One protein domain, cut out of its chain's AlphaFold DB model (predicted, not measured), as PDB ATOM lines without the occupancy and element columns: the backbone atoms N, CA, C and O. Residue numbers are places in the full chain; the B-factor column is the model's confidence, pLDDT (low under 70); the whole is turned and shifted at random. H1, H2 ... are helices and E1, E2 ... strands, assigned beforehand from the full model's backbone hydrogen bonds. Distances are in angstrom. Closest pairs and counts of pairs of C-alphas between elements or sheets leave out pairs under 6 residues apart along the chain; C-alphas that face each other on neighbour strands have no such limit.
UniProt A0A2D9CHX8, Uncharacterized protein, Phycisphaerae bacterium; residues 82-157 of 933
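AT A GLANCE: This is residues 82 to 157 of the 933 residues of an uncharacterized protein of Phycisphaerae bacterium (UniProt A0A2D9CHX8). A small sheet of three strands, E1, E2 and E5, lies between two helices, H1 crossing one face and H2 running along the other. From E2 the backbone runs on into a second hairpin, E3 and E4, which lengthens the model at one end; after H2 a tail leads away from the three-stranded sheet to the short helix H3. The printed part has 76 residues with three named helices and five named strands, in the order E1 E2 E3 E4 H1 E5 H2 H3. The sheets, E1 - E2 - E5 and E3 - E4, are antiparallel, and the class is mixed, helices and strands. The whole is compact, with a radius of gyration of the C-alphas of 12.4 A and spans of 35 by 30 by 21 A.

HOW THE PARTS SIT: Look first at E1, residues 87 to 91, and E2, residues 97 to 101, a hairpin at 157 degrees; N 88 and O 100, 2.8 A apart, are within hydrogen-bond range. E2 runs on into E3, residues 103 to 105, at 52 degrees. E3 forms a hairpin with E4, residues 111 to 113, with N 104 and O 112 at 2.9 A. Next find H1, residues 120 to 129, on the first sheet at a height of 8.8 A, over E1 and E2 and across the strands, at 72 degrees to E1 on the local plane; its closest C-alphas to E2 are Ala 127 and Phe 100, 6.3 A. E5, residues 134 to 137, is antiparallel to the inner strand E2 at 168 degrees, with N 134 and O 99 at 2.9 A. H2, residues 140 to 147, is on the opposite face to H1, giving three layers, helices on both faces of a sheet. Its height is 7.2 A, and it runs along E2, at 2 degrees on the local plane; the C-alphas of Ala 143 and Gly 99, their closest, are 5.5 A apart. H3, residues 154 to 157, is apart from H2 and not on that sheet. In H1 and H2 every O i to N i+4 pair is within hydrogen-bond range; H3 is too short for one.

IN THESE COORDINATES: Find C-alpha 87 at (28.328, 43.386, -23.997), where E1 begins. E1 and E2 each measure 13.9 A, E3 7.1 A and E4 6.2 A. H1 runs 14.3 A from C-alpha 120 at (27.641, 50.188, -32.585). E5 measures 9.5 A, H2 10.6 A and H3 5.3 A, ending at C-alpha 157, (29.912, 38.454, -11.577).

THE WHOLE: The two C-alphas farthest apart, those of Asp 94 and Lys 155, are 36.2 A apart. The printed part has no cut and no long link. Its mean pLDDT is 74.9; look for values under 70 at residues 82 to 84, 139, 141 to 143 and 148 to 157.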
ATOM      1  N   GLU A  82      39.740  42.733 -15.212       66.69
ATOM      2  CA  GLU A  82      39.791  41.648 -16.197       66.69
ATOM      3  C   GLU A  82      38.384  41.302 -16.697       66.69
ATOM      4  O   GLU A  82      37.433  41.206 -15.922       66.69
ATOM      5  N   SER A  83      38.223  41.132 -18.008       60.25
ATOM      6  CA  SER A  83      36.936  40.844 -18.646       60.25
ATOM      7  C   SER A  83      37.023  39.627 -19.555       60.25
ATOM      8  O   SER A  83      37.921  39.508 -20.384       60.25
ATOM      9  N   THR A  84      36.060  38.716 -19.410       65.38
ATOM     10  CA  THR A  84      35.848  37.601 -20.349       65.38
ATOM     11  C   THR A  84      34.832  37.961 -21.431       65.38
ATOM     12  O   THR A  84      34.902  37.428 -22.529       65.38
ATOM     13  N   HIS A  85      33.886  38.856 -21.122       73.62
ATOM     14  CA  HIS A  85      32.814  39.290 -22.019       73.62
ATOM     15  C   HIS A  85      32.430  40.740 -21.716       73.62
ATOM     16  O   HIS A  85      32.019  41.040 -20.586       73.62
ATOM     17  N   LEU A  86      32.525  41.592 -22.736       81.38
ATOM     18  CA  LEU A  86      31.937  42.931 -22.783       81.38
ATOM     19  C   LEU A  86      30.725  42.865 -23.709       81.38
ATOM     20  O   LEU A  86      30.799  42.218 -24.752       81.38
ATOM     21  N   MET A  87      29.616  43.479 -23.305       80.88
ATOM     22  CA  MET A  87      28.328  43.386 -23.997       80.88
ATOM     23  C   MET A  87      27.744  44.781 -24.224       80.88
ATOM     24  O   MET A  87      28.049  45.714 -23.479       80.88
ATOM     25  N   LYS A  88      26.879  44.899 -25.229       81.81
ATOM     26  CA  LYS A  88      26.057  46.070 -25.538       81.81
ATOM     27  C   LYS A  88      24.600  45.649 -25.722       81.81
ATOM     28  O   LYS A  88      24.318  44.487 -26.018       81.81
ATOM     29  N   ALA A  89      23.694  46.599 -25.517       84.31
ATOM     30  CA  ALA A  89      22.271  46.450 -25.785       84.31
ATOM     31  C   ALA A  89      21.781  47.703 -26.512       84.31
ATOM     32  O   ALA A  89      21.897  48.796 -25.964       84.31
ATOM     33  N   GLU A  90      21.267  47.541 -27.726       84.94
ATOM     34  CA  GLU A  90      20.886  48.645 -28.616       84.94
ATOM     35  C   GLU A  90      19.545  48.337 -29.299       84.94
ATOM     36  O   GLU A  90      19.090  47.187 -29.309       84.94
ATOM     37  N   GLN A  91      18.897  49.364 -29.849       87.94
ATOM     38  CA  GLN A  91      17.626  49.239 -30.563       87.94
ATOM     39  C   GLN A  91      17.847  49.377 -32.074       87.94
ATOM     40  O   GLN A  91      18.463  50.341 -32.526       87.94
ATOM     41  N   LEU A  92      17.327  48.425 -32.847       81.94
ATOM     42  CA  LEU A  92      17.290  48.465 -34.307       81.94
ATOM     43  C   LEU A  92      16.241  49.474 -34.805       81.94
ATOM     44  O   LEU A  92      15.305  49.831 -34.089       81.94
ATOM     45  N   GLU A  93      16.372  49.907 -36.060       78.12
ATOM     46  CA  GLU A  93      15.462  50.883 -36.688       78.12
ATOM     47  C   GLU A  93      14.000  50.404 -36.753       78.12
ATOM     48  O   GLU A  93      13.077  51.217 -36.731       78.12
ATOM     49  N   ASP A  94      13.773  49.089 -36.769       72.38
ATOM     50  CA  ASP A  94      12.445  48.464 -36.738       72.38
ATOM     51  C   ASP A  94      11.805  48.438 -35.329       72.38
ATOM     52  O   ASP A  94      10.674  47.979 -35.151       72.38
ATOM     53  N   GLY A  95      12.519  48.950 -34.320       71.94
ATOM     54  CA  GLY A  95      12.103  49.005 -32.924       71.94
ATOM     55  C   GLY A  95      12.503  47.787 -32.085       71.94
ATOM     56  O   GLY A  95      12.210  47.783 -30.882       71.94
ATOM     57  N   THR A  96      13.176  46.791 -32.668       73.88
ATOM     58  CA  THR A  96      13.634  45.572 -31.987       73.88
ATOM     59  C   THR A  96      14.871  45.840 -31.130       73.88
ATOM     60  O   THR A  96      15.870  46.378 -31.594       73.88
ATOM     61  N   TRP A  97      14.837  45.437 -29.863       78.25
ATOM     62  CA  TRP A  97      15.976  45.481 -28.951       78.25
ATOM     63  C   TRP A  97      16.847  44.240 -29.106       78.25
ATOM     64  O   TRP A  97      16.350  43.112 -29.091       78.25
ATOM     65  N   VAL A  98      18.156  44.450 -29.194       80.69
ATOM     66  CA  VAL A  98      19.156  43.394 -29.359       80.69
ATOM     67  C   VAL A  98      20.258  43.518 -28.313       80.69
ATOM     68  O   VAL A  98      20.635  44.619 -27.918       80.69
ATOM     69  N   GLY A  99      20.781  42.382 -27.856       83.62
ATOM     70  CA  GLY A  99      21.949  42.294 -26.983       83.62
ATOM     71  C   GLY A  99      23.056  41.483 -27.649       83.62
ATOM     72  O   GLY A  99      22.801  40.391 -28.151       83.62
ATOM     73  N   PHE A 100      24.282  42.002 -27.660       83.75
ATOM     74  CA  PHE A 100      25.406  41.378 -28.368       83.75
ATOM     75  C   PHE A 100      26.762  41.721 -27.719       83.75
ATOM     76  O   PHE A 100      26.872  42.734 -27.022       83.75
ATOM     77  N   PRO A 101      27.801  40.880 -27.880       86.50
ATOM     78  CA  PRO A 101      29.128  41.168 -27.350       86.50
ATOM     79  C   PRO A 101      29.828  42.283 -28.129       86.50
ATOM     80  O   PRO A 101      29.657  42.427 -29.333       86.50
ATOM     81  N   SER A 102      30.660  43.049 -27.430       84.25
ATOM     82  CA  SER A 102      31.627  43.995 -28.000       84.25
ATOM     83  C   SER A 102      33.080  43.536 -27.827       84.25
ATOM     84  O   SER A 102      34.001  44.182 -28.320       84.25
ATOM     85  N   LEU A 103      33.282  42.397 -27.152       86.00
ATOM     86  CA  LEU A 103      34.555  41.691 -27.032       86.00
ATOM     87  C   LEU A 103      34.397  40.259 -27.559       86.00
ATOM     88  O   LEU A 103      33.637  39.452 -27.008       86.00
ATOM     89  N   PHE A 104      35.156  39.937 -28.604       84.56
ATOM     90  CA  PHE A 104      35.109  38.655 -29.300       84.56
ATOM     91  C   PHE A 104      36.408  37.871 -29.122       84.56
ATOM     92  O   PHE A 104      37.474  38.442 -28.883       84.56
ATOM     93  N   GLN A 105      36.326  36.551 -29.283       83.38
ATOM     94  CA  GLN A 105      37.493  35.674 -29.339       83.38
ATOM     95  C   GLN A 105      37.450  34.851 -30.625       83.38
ATOM     96  O   GLN A 105      36.411  34.296 -30.982       83.38
ATOM     97  N   ASN A 106      38.571  34.810 -31.341       81.00
ATOM     98  CA  ASN A 106      38.719  33.985 -32.537       81.00
ATOM     99  C   ASN A 106      38.964  32.514 -32.175       81.00
ATOM    100  O   ASN A 106      39.283  32.193 -31.032       81.00
ATOM    101  N   SER A 107      38.876  31.629 -33.171       74.50
ATOM    102  CA  SER A 107      39.241  30.207 -33.048       74.50
ATOM    103  C   SER A 107      40.658  29.987 -32.516       74.50
ATOM    104  O   SER A 107      40.918  28.983 -31.862       74.50
ATOM    105  N   ASP A 108      41.548  30.949 -32.766       77.88
ATOM    106  CA  ASP A 108      42.962  30.911 -32.379       77.88
ATOM    107  C   ASP A 108      43.196  31.506 -30.976       77.88
ATOM    108  O   ASP A 108      44.299  31.944 -30.651       77.88
ATOM    109  N   ASP A 109      42.137  31.616 -30.168       74.25
ATOM    110  CA  ASP A 109      42.108  32.147 -28.799       74.25
ATOM    111  C   ASP A 109      42.555  33.630 -28.649       74.25
ATOM    112  O   ASP A 109      42.590  34.162 -27.536       74.25
ATOM    113  N   LYS A 110      42.811  34.351 -29.754       81.69
ATOM    114  CA  LYS A 110      43.114  35.799 -29.773       81.69
ATOM    115  C   LYS A 110      41.861  36.665 -29.583       81.69
ATOM    116  O   LYS A 110      40.808  36.379 -30.156       81.69
ATOM    117  N   TRP A 111      42.008  37.756 -28.826       80.94
ATOM    118  CA  TRP A 111      40.945  38.729 -28.548       80.94
ATOM    119  C   TRP A 111      40.790  39.761 -29.669       80.94
ATOM    120  O   TRP A 111      41.780  40.307 -30.151       80.94
ATOM    121  N   ILE A 112      39.542  40.065 -30.025       84.62
ATOM    122  CA  ILE A 112      39.157  41.227 -30.831       84.62
ATOM    123  C   ILE A 112      38.281  42.113 -29.951       84.62
ATOM    124  O   ILE A 112      37.175  41.728 -29.572       84.62
ATOM    125  N   ASP A 113      38.792  43.292 -29.614       84.38
ATOM    126  CA  ASP A 113      38.098  44.266 -28.784       84.38
ATOM    127  C   ASP A 113      37.530  45.385 -29.655       84.38
ATOM    128  O   ASP A 113      38.279  46.165 -30.239       84.38
ATOM    129  N   MET A 114      36.204  45.447 -29.743       83.31
ATOM    130  CA  MET A 114      35.476  46.515 -30.427       83.31
ATOM    131  C   MET A 114      34.710  47.395 -29.428       83.31
ATOM    132  O   MET A 114      33.855  48.182 -29.818       83.31
ATOM    133  N   SER A 115      34.988  47.280 -28.123       78.62
ATOM    134  CA  SER A 115      34.251  48.004 -27.076       78.62
ATOM    135  C   SER A 115      34.440  49.521 -27.121       78.62
ATOM    136  O   SER A 115      33.552  50.254 -26.685       78.62
ATOM    137  N   SER A 116      35.558  49.984 -27.680       76.31
ATOM    138  CA  SER A 116      35.862  51.398 -27.906       76.31
ATOM    139  C   SER A 116      35.315  51.951 -29.226       76.31
ATOM    140  O   SER A 116      35.434  53.154 -29.458       76.31
ATOM    141  N   GLU A 117      34.750  51.105 -30.093       79.75
ATOM    142  CA  GLU A 117      34.163  51.544 -31.359       79.75
ATOM    143  C   GLU A 117      32.894  52.360 -31.084       79.75
ATOM    144  O   GLU A 117      32.022  51.952 -30.307       79.75
ATOM    145  N   LYS A 118      32.813  53.551 -31.686       77.06
ATOM    146  CA  LYS A 118      31.689  54.471 -31.449       77.06
ATOM    147  C   LYS A 118      30.459  54.044 -32.231       77.06
ATOM    148  O   LYS A 118      29.343  54.207 -31.740       77.06
ATOM    149  N   ASP A 119      30.672  53.498 -33.424       82.62
ATOM    150  CA  ASP A 119      29.598  52.993 -34.262       82.62
ATOM    151  C   ASP A 119      29.223  51.565 -33.850       82.62
ATOM    152  O   ASP A 119      29.886  50.577 -34.183       82.62
ATOM    153  N   TRP A 120      28.134  51.459 -33.093       81.31
ATOM    154  CA  TRP A 120      27.641  50.188 -32.585       81.31
ATOM    155  C   TRP A 120      27.146  49.254 -33.698       81.31
ATOM    156  O   TRP A 120      27.142  48.042 -33.478       81.31
ATOM    157  N   MET A 121      26.802  49.766 -34.889       80.44
ATOM    158  CA  MET A 121      26.365  48.934 -36.016       80.44
ATOM    159  C   MET A 121      27.500  48.066 -36.563       80.44
ATOM    160  O   MET A 121      27.271  46.922 -36.952       80.44
ATOM    161  N   ASN A 122      28.745  48.542 -36.512       83.50
ATOM    162  CA  ASN A 122      29.906  47.732 -36.893       83.50
ATOM    163  C   ASN A 122      30.122  46.563 -35.924       83.50
ATOM    164  O   ASN A 122      30.417  45.443 -36.344       83.50
ATOM    165  N   ILE A 123      29.910  46.805 -34.628       84.75
ATOM    166  CA  ILE A 123      29.982  45.778 -33.582       84.75
ATOM    167  C   ILE A 123      28.836  44.769 -33.747       84.75
ATOM    168  O   ILE A 123      29.052  43.559 -33.673       84.75
ATOM    169  N   TYR A 124      27.624  45.266 -34.007       84.12
ATOM    170  CA  TYR A 124      26.435  44.456 -34.253       84.12
ATOM    171  C   TYR A 124      26.615  43.534 -35.464       84.12
ATOM    172  O   TYR A 124      26.357  42.338 -35.363       84.12
ATOM    173  N   ASN A 125      27.133  44.051 -36.582       81.31
ATOM    174  CA  ASN A 125      27.383  43.264 -37.791       81.31
ATOM    175  C   ASN A 125      28.429  42.159 -37.565       81.31
ATOM    176  O   ASN A 125      28.257  41.037 -38.048       81.31
ATOM    177  N   GLU A 126      29.486  42.437 -36.795       82.19
ATOM    178  CA  GLU A 126      30.480  41.422 -36.430       82.19
ATOM    179  C   GLU A 126      29.885  40.350 -35.498       82.19
ATOM    180  O   GLU A 126      30.134  39.156 -35.686       82.19
ATOM    181  N   ALA A 127      29.032  40.739 -34.545       82.75
ATOM    182  CA  ALA A 127      28.295  39.790 -33.713       82.75
ATOM    183  C   ALA A 127      27.306  38.946 -34.531       82.75
ATOM    184  O   ALA A 127      27.188  37.741 -34.298       82.75
ATOM    185  N   LEU A 128      26.626  39.551 -35.510       83.12
ATOM    186  CA  LEU A 128      25.659  38.885 -36.380       83.12
ATOM    187  C   LEU A 128      26.353  37.828 -37.245       83.12
ATOM    188  O   LEU A 128      25.905  36.686 -37.315       83.12
ATOM    189  N   LYS A 129      27.517  38.174 -37.809       83.25
ATOM    190  CA  LYS A 129      28.381  37.252 -38.562       83.25
ATOM    191  C   LYS A 129      28.830  36.050 -37.727       83.25
ATOM    192  O   LYS A 129      29.006  34.958 -38.264       83.25
ATOM    193  N   ARG A 130      29.017  36.245 -36.421       77.88
ATOM    194  CA  ARG A 130      29.430  35.202 -35.468       77.88
ATOM    195  C   ARG A 130      28.258  34.431 -34.856       77.88
ATOM    196  O   ARG A 130      28.493  33.465 -34.137       77.88
ATOM    197  N   GLY A 131      27.015  34.825 -35.143       77.19
ATOM    198  CA  GLY A 131      25.823  34.233 -34.533       77.19
ATOM    199  C   GLY A 131      25.716  34.504 -33.028       77.19
ATOM    200  O   GLY A 131      25.158  33.688 -32.300       77.19
ATOM    201  N   GLU A 132      26.275  35.622 -32.551       78.25
ATOM    202  CA  GLU A 132      26.313  36.006 -31.131       78.25
ATOM    203  C   GLU A 132      25.340  37.160 -30.790       78.25
ATOM    204  O   GLU A 132      25.425  37.748 -29.711       78.25
ATOM    205  N   VAL A 133      24.409  37.485 -31.696       81.62
ATOM    206  CA  VAL A 133      23.320  38.455 -31.472       81.62
ATOM    207  C   VAL A 133      22.120  37.762 -30.840       81.62
ATOM    208  O   VAL A 133      21.710  36.687 -31.277       81.62
ATOM    209  N   ILE A 134      21.538  38.391 -29.820       79.31
ATOM    210  CA  ILE A 134      20.324  37.919 -29.155       79.31
ATOM    211  C   ILE A 134      19.242  38.984 -29.282       79.31
ATOM    212  O   ILE A 134      19.428  40.126 -28.866       79.31
ATOM    213  N   GLU A 135      18.101  38.593 -29.836       78.38
ATOM    214  CA  GLU A 135      16.953  39.468 -30.061       78.38
ATOM    215  C   GLU A 135      15.951  39.372 -28.903       78.38
ATOM    216  O   GLU A 135      15.580  38.285 -28.456       78.38
ATOM    217  N   PHE A 136      15.494  40.529 -28.425       74.62
ATOM    218  CA  PHE A 136      14.536  40.675 -27.323       74.62
ATOM    219  C   PHE A 136      13.198  41.281 -27.775       74.62
ATOM    220  O   PHE A 136      12.320  41.545 -26.951       74.62
ATOM    221  N   GLY A 137      12.999  41.496 -29.080       76.56
ATOM    222  CA  GLY A 137      11.773  42.100 -29.601       76.56
ATOM    223  C   GLY A 137      11.559  43.499 -29.016       76.56
ATOM    224  O   GLY A 137      12.462  44.324 -29.019       76.56
ATOM    225  N   LYS A 138      10.375  43.772 -28.461       74.94
ATOM    226  CA  LYS A 138      10.062  45.070 -27.829       74.94
ATOM    227  C   LYS A 138      10.523  45.181 -26.366       74.94
ATOM    228  O   LYS A 138      10.311  46.221 -25.743       74.94
ATOM    229  N   ASP A 139      11.125  44.135 -25.798       66.62
ATOM    230  CA  ASP A 139      11.497  44.085 -24.379       66.62
ATOM    231  C   ASP A 139      12.860  44.751 -24.115       66.62
ATOM    232  O   ASP A 139      13.908  44.108 -23.988       66.62
ATOM    233  N   LYS A 140      12.825  46.084 -24.019       73.56
ATOM    234  CA  LYS A 140      13.980  46.932 -23.692       73.56
ATOM    235  C   LYS A 140      14.664  46.524 -22.387       73.56
ATOM    236  O   LYS A 140      15.891  46.515 -22.302       73.56
ATOM    237  N   GLU A 141      13.884  46.231 -21.349       68.81
ATOM    238  CA  GLU A 141      14.439  45.938 -20.028       68.81
ATOM    239  C   GLU A 141      15.201  44.617 -20.012       68.81
ATOM    240  O   GLU A 141      16.248  44.524 -19.364       68.81
ATOM    241  N   ALA A 142      14.701  43.602 -20.719       67.00
ATOM    242  CA  ALA A 142      15.392  42.330 -20.854       67.00
ATOM    243  C   ALA A 142      16.718  42.485 -21.612       67.00
ATOM    244  O   ALA A 142      17.733  41.959 -21.150       67.00
ATOM    245  N   ALA A 143      16.737  43.260 -22.703       68.56
ATOM    246  CA  ALA A 143      17.951  43.523 -23.475       68.56
ATOM    247  C   ALA A 143      19.019  44.256 -22.651       68.56
ATOM    248  O   ALA A 143      20.174  43.828 -22.617       68.56
ATOM    249  N   ILE A 144      18.632  45.303 -21.912       72.25
ATOM    250  CA  ILE A 144      19.553  46.057 -21.046       72.25
ATOM    251  C   ILE A 144      20.096  45.165 -19.925       72.25
ATOM    252  O   ILE A 144      21.309  45.057 -19.761       72.25
ATOM    253  N   LYS A 145      19.229  44.434 -19.208       72.69
ATOM    254  CA  LYS A 145      19.662  43.494 -18.156       72.69
ATOM    255  C   LYS A 145      20.581  42.409 -18.712       72.69
ATOM    256  O   LYS A 145      21.470  41.919 -18.012       72.69
ATOM    257  N   PHE A 146      20.363  41.969 -19.947       72.00
ATOM    258  CA  PHE A 146      21.231  41.010 -20.619       72.00
ATOM    259  C   PHE A 146      22.603  41.612 -20.957       72.00
ATOM    260  O   PHE A 146      23.625  40.986 -20.657       72.00
ATOM    261  N   GLY A 147      22.640  42.843 -21.479       70.00
ATOM    262  CA  GLY A 147      23.869  43.615 -21.695       70.00
ATOM    263  C   GLY A 147      24.659  43.858 -20.402       70.00
ATOM    264  O   GLY A 147      25.876  43.716 -20.374       70.00
ATOM    265  N   GLU A 148      23.973  44.085 -19.283       69.69
ATOM    266  CA  GLU A 148      24.585  44.223 -17.950       69.69
ATOM    267  C   GLU A 148      25.088  42.887 -17.359       69.69
ATOM    268  O   GLU A 148      25.680  42.844 -16.279       69.69
ATOM    269  N   GLY A 149      24.898  41.768 -18.065       62.28
ATOM    270  CA  GLY A 149      25.428  40.467 -17.669       62.28
ATOM    271  C   GLY A 149      24.511  39.671 -16.744       62.28
ATOM    272  O   GLY A 149      25.008  38.871 -15.948       62.28
ATOM    273  N   SER A 150      23.187  39.838 -16.834       61.38
ATOM    274  CA  SER A 150      22.216  39.035 -16.067       61.38
ATOM    275  C   SER A 150      22.430  37.522 -16.211       61.38
ATOM    276  O   SER A 150      22.272  36.809 -15.222       61.38
ATOM    277  N   TRP A 151      22.907  37.074 -17.377       59.91
ATOM    278  CA  TRP A 151      23.258  35.692 -17.726       59.91
ATOM    279  C   TRP A 151      24.524  35.147 -17.034       59.91
ATOM    280  O   TRP A 151      24.764  33.939 -17.048       59.91
ATOM    281  N   LYS A 152      25.353  36.000 -16.414       56.00
ATOM    282  CA  LYS A 152      26.535  35.560 -15.657       56.00
ATOM    283  C   LYS A 152      26.088  34.934 -14.332       56.00
ATOM    284  O   LYS A 152      25.302  35.526 -13.587       56.00
ATOM    285  N   SER A 153      26.623  33.756 -14.000       49.47
ATOM    286  CA  SER A 153      26.390  33.147 -12.684       49.47
ATOM    287  C   SER A 153      26.924  34.057 -11.560       49.47
ATOM    288  O   SER A 153      27.863  34.823 -11.803       49.47
ATOM    289  N   PRO A 154      26.397  33.981 -10.322       41.59
ATOM    290  CA  PRO A 154      26.890  34.793  -9.201       41.59
ATOM    291  C   PRO A 154      28.411  34.691  -8.991       41.59
ATOM    292  O   PRO A 154      29.060  35.688  -8.703       41.59
ATOM    293  N   LYS A 155      29.004  33.515  -9.255       40.78
ATOM    294  CA  LYS A 155      30.458  33.276  -9.191       40.78
ATOM    295  C   LYS A 155      31.257  33.982 -10.303       40.78
ATOM    296  O   LYS A 155      32.434  34.258 -10.115       40.78
ATOM    297  N   MET A 156      30.639  34.278 -11.451       42.19
ATOM    298  CA  MET A 156      31.262  34.969 -12.595       42.19
ATOM    299  C   MET A 156      31.102  36.496 -12.544       42.19
ATOM    300  O   MET A 156      31.830  37.201 -13.240       42.19
ATOM    301  N   LYS A 157      30.154  37.011 -11.747       41.97
ATOM    302  CA  LYS A 157      29.912  38.454 -11.577       41.97
ATOM    303  C   LYS A 157      30.934  39.136 -10.656       41.97
ATOM    304  O   LYS A 157      31.093  40.344 -10.747       41.97
TER     305      LYS A 157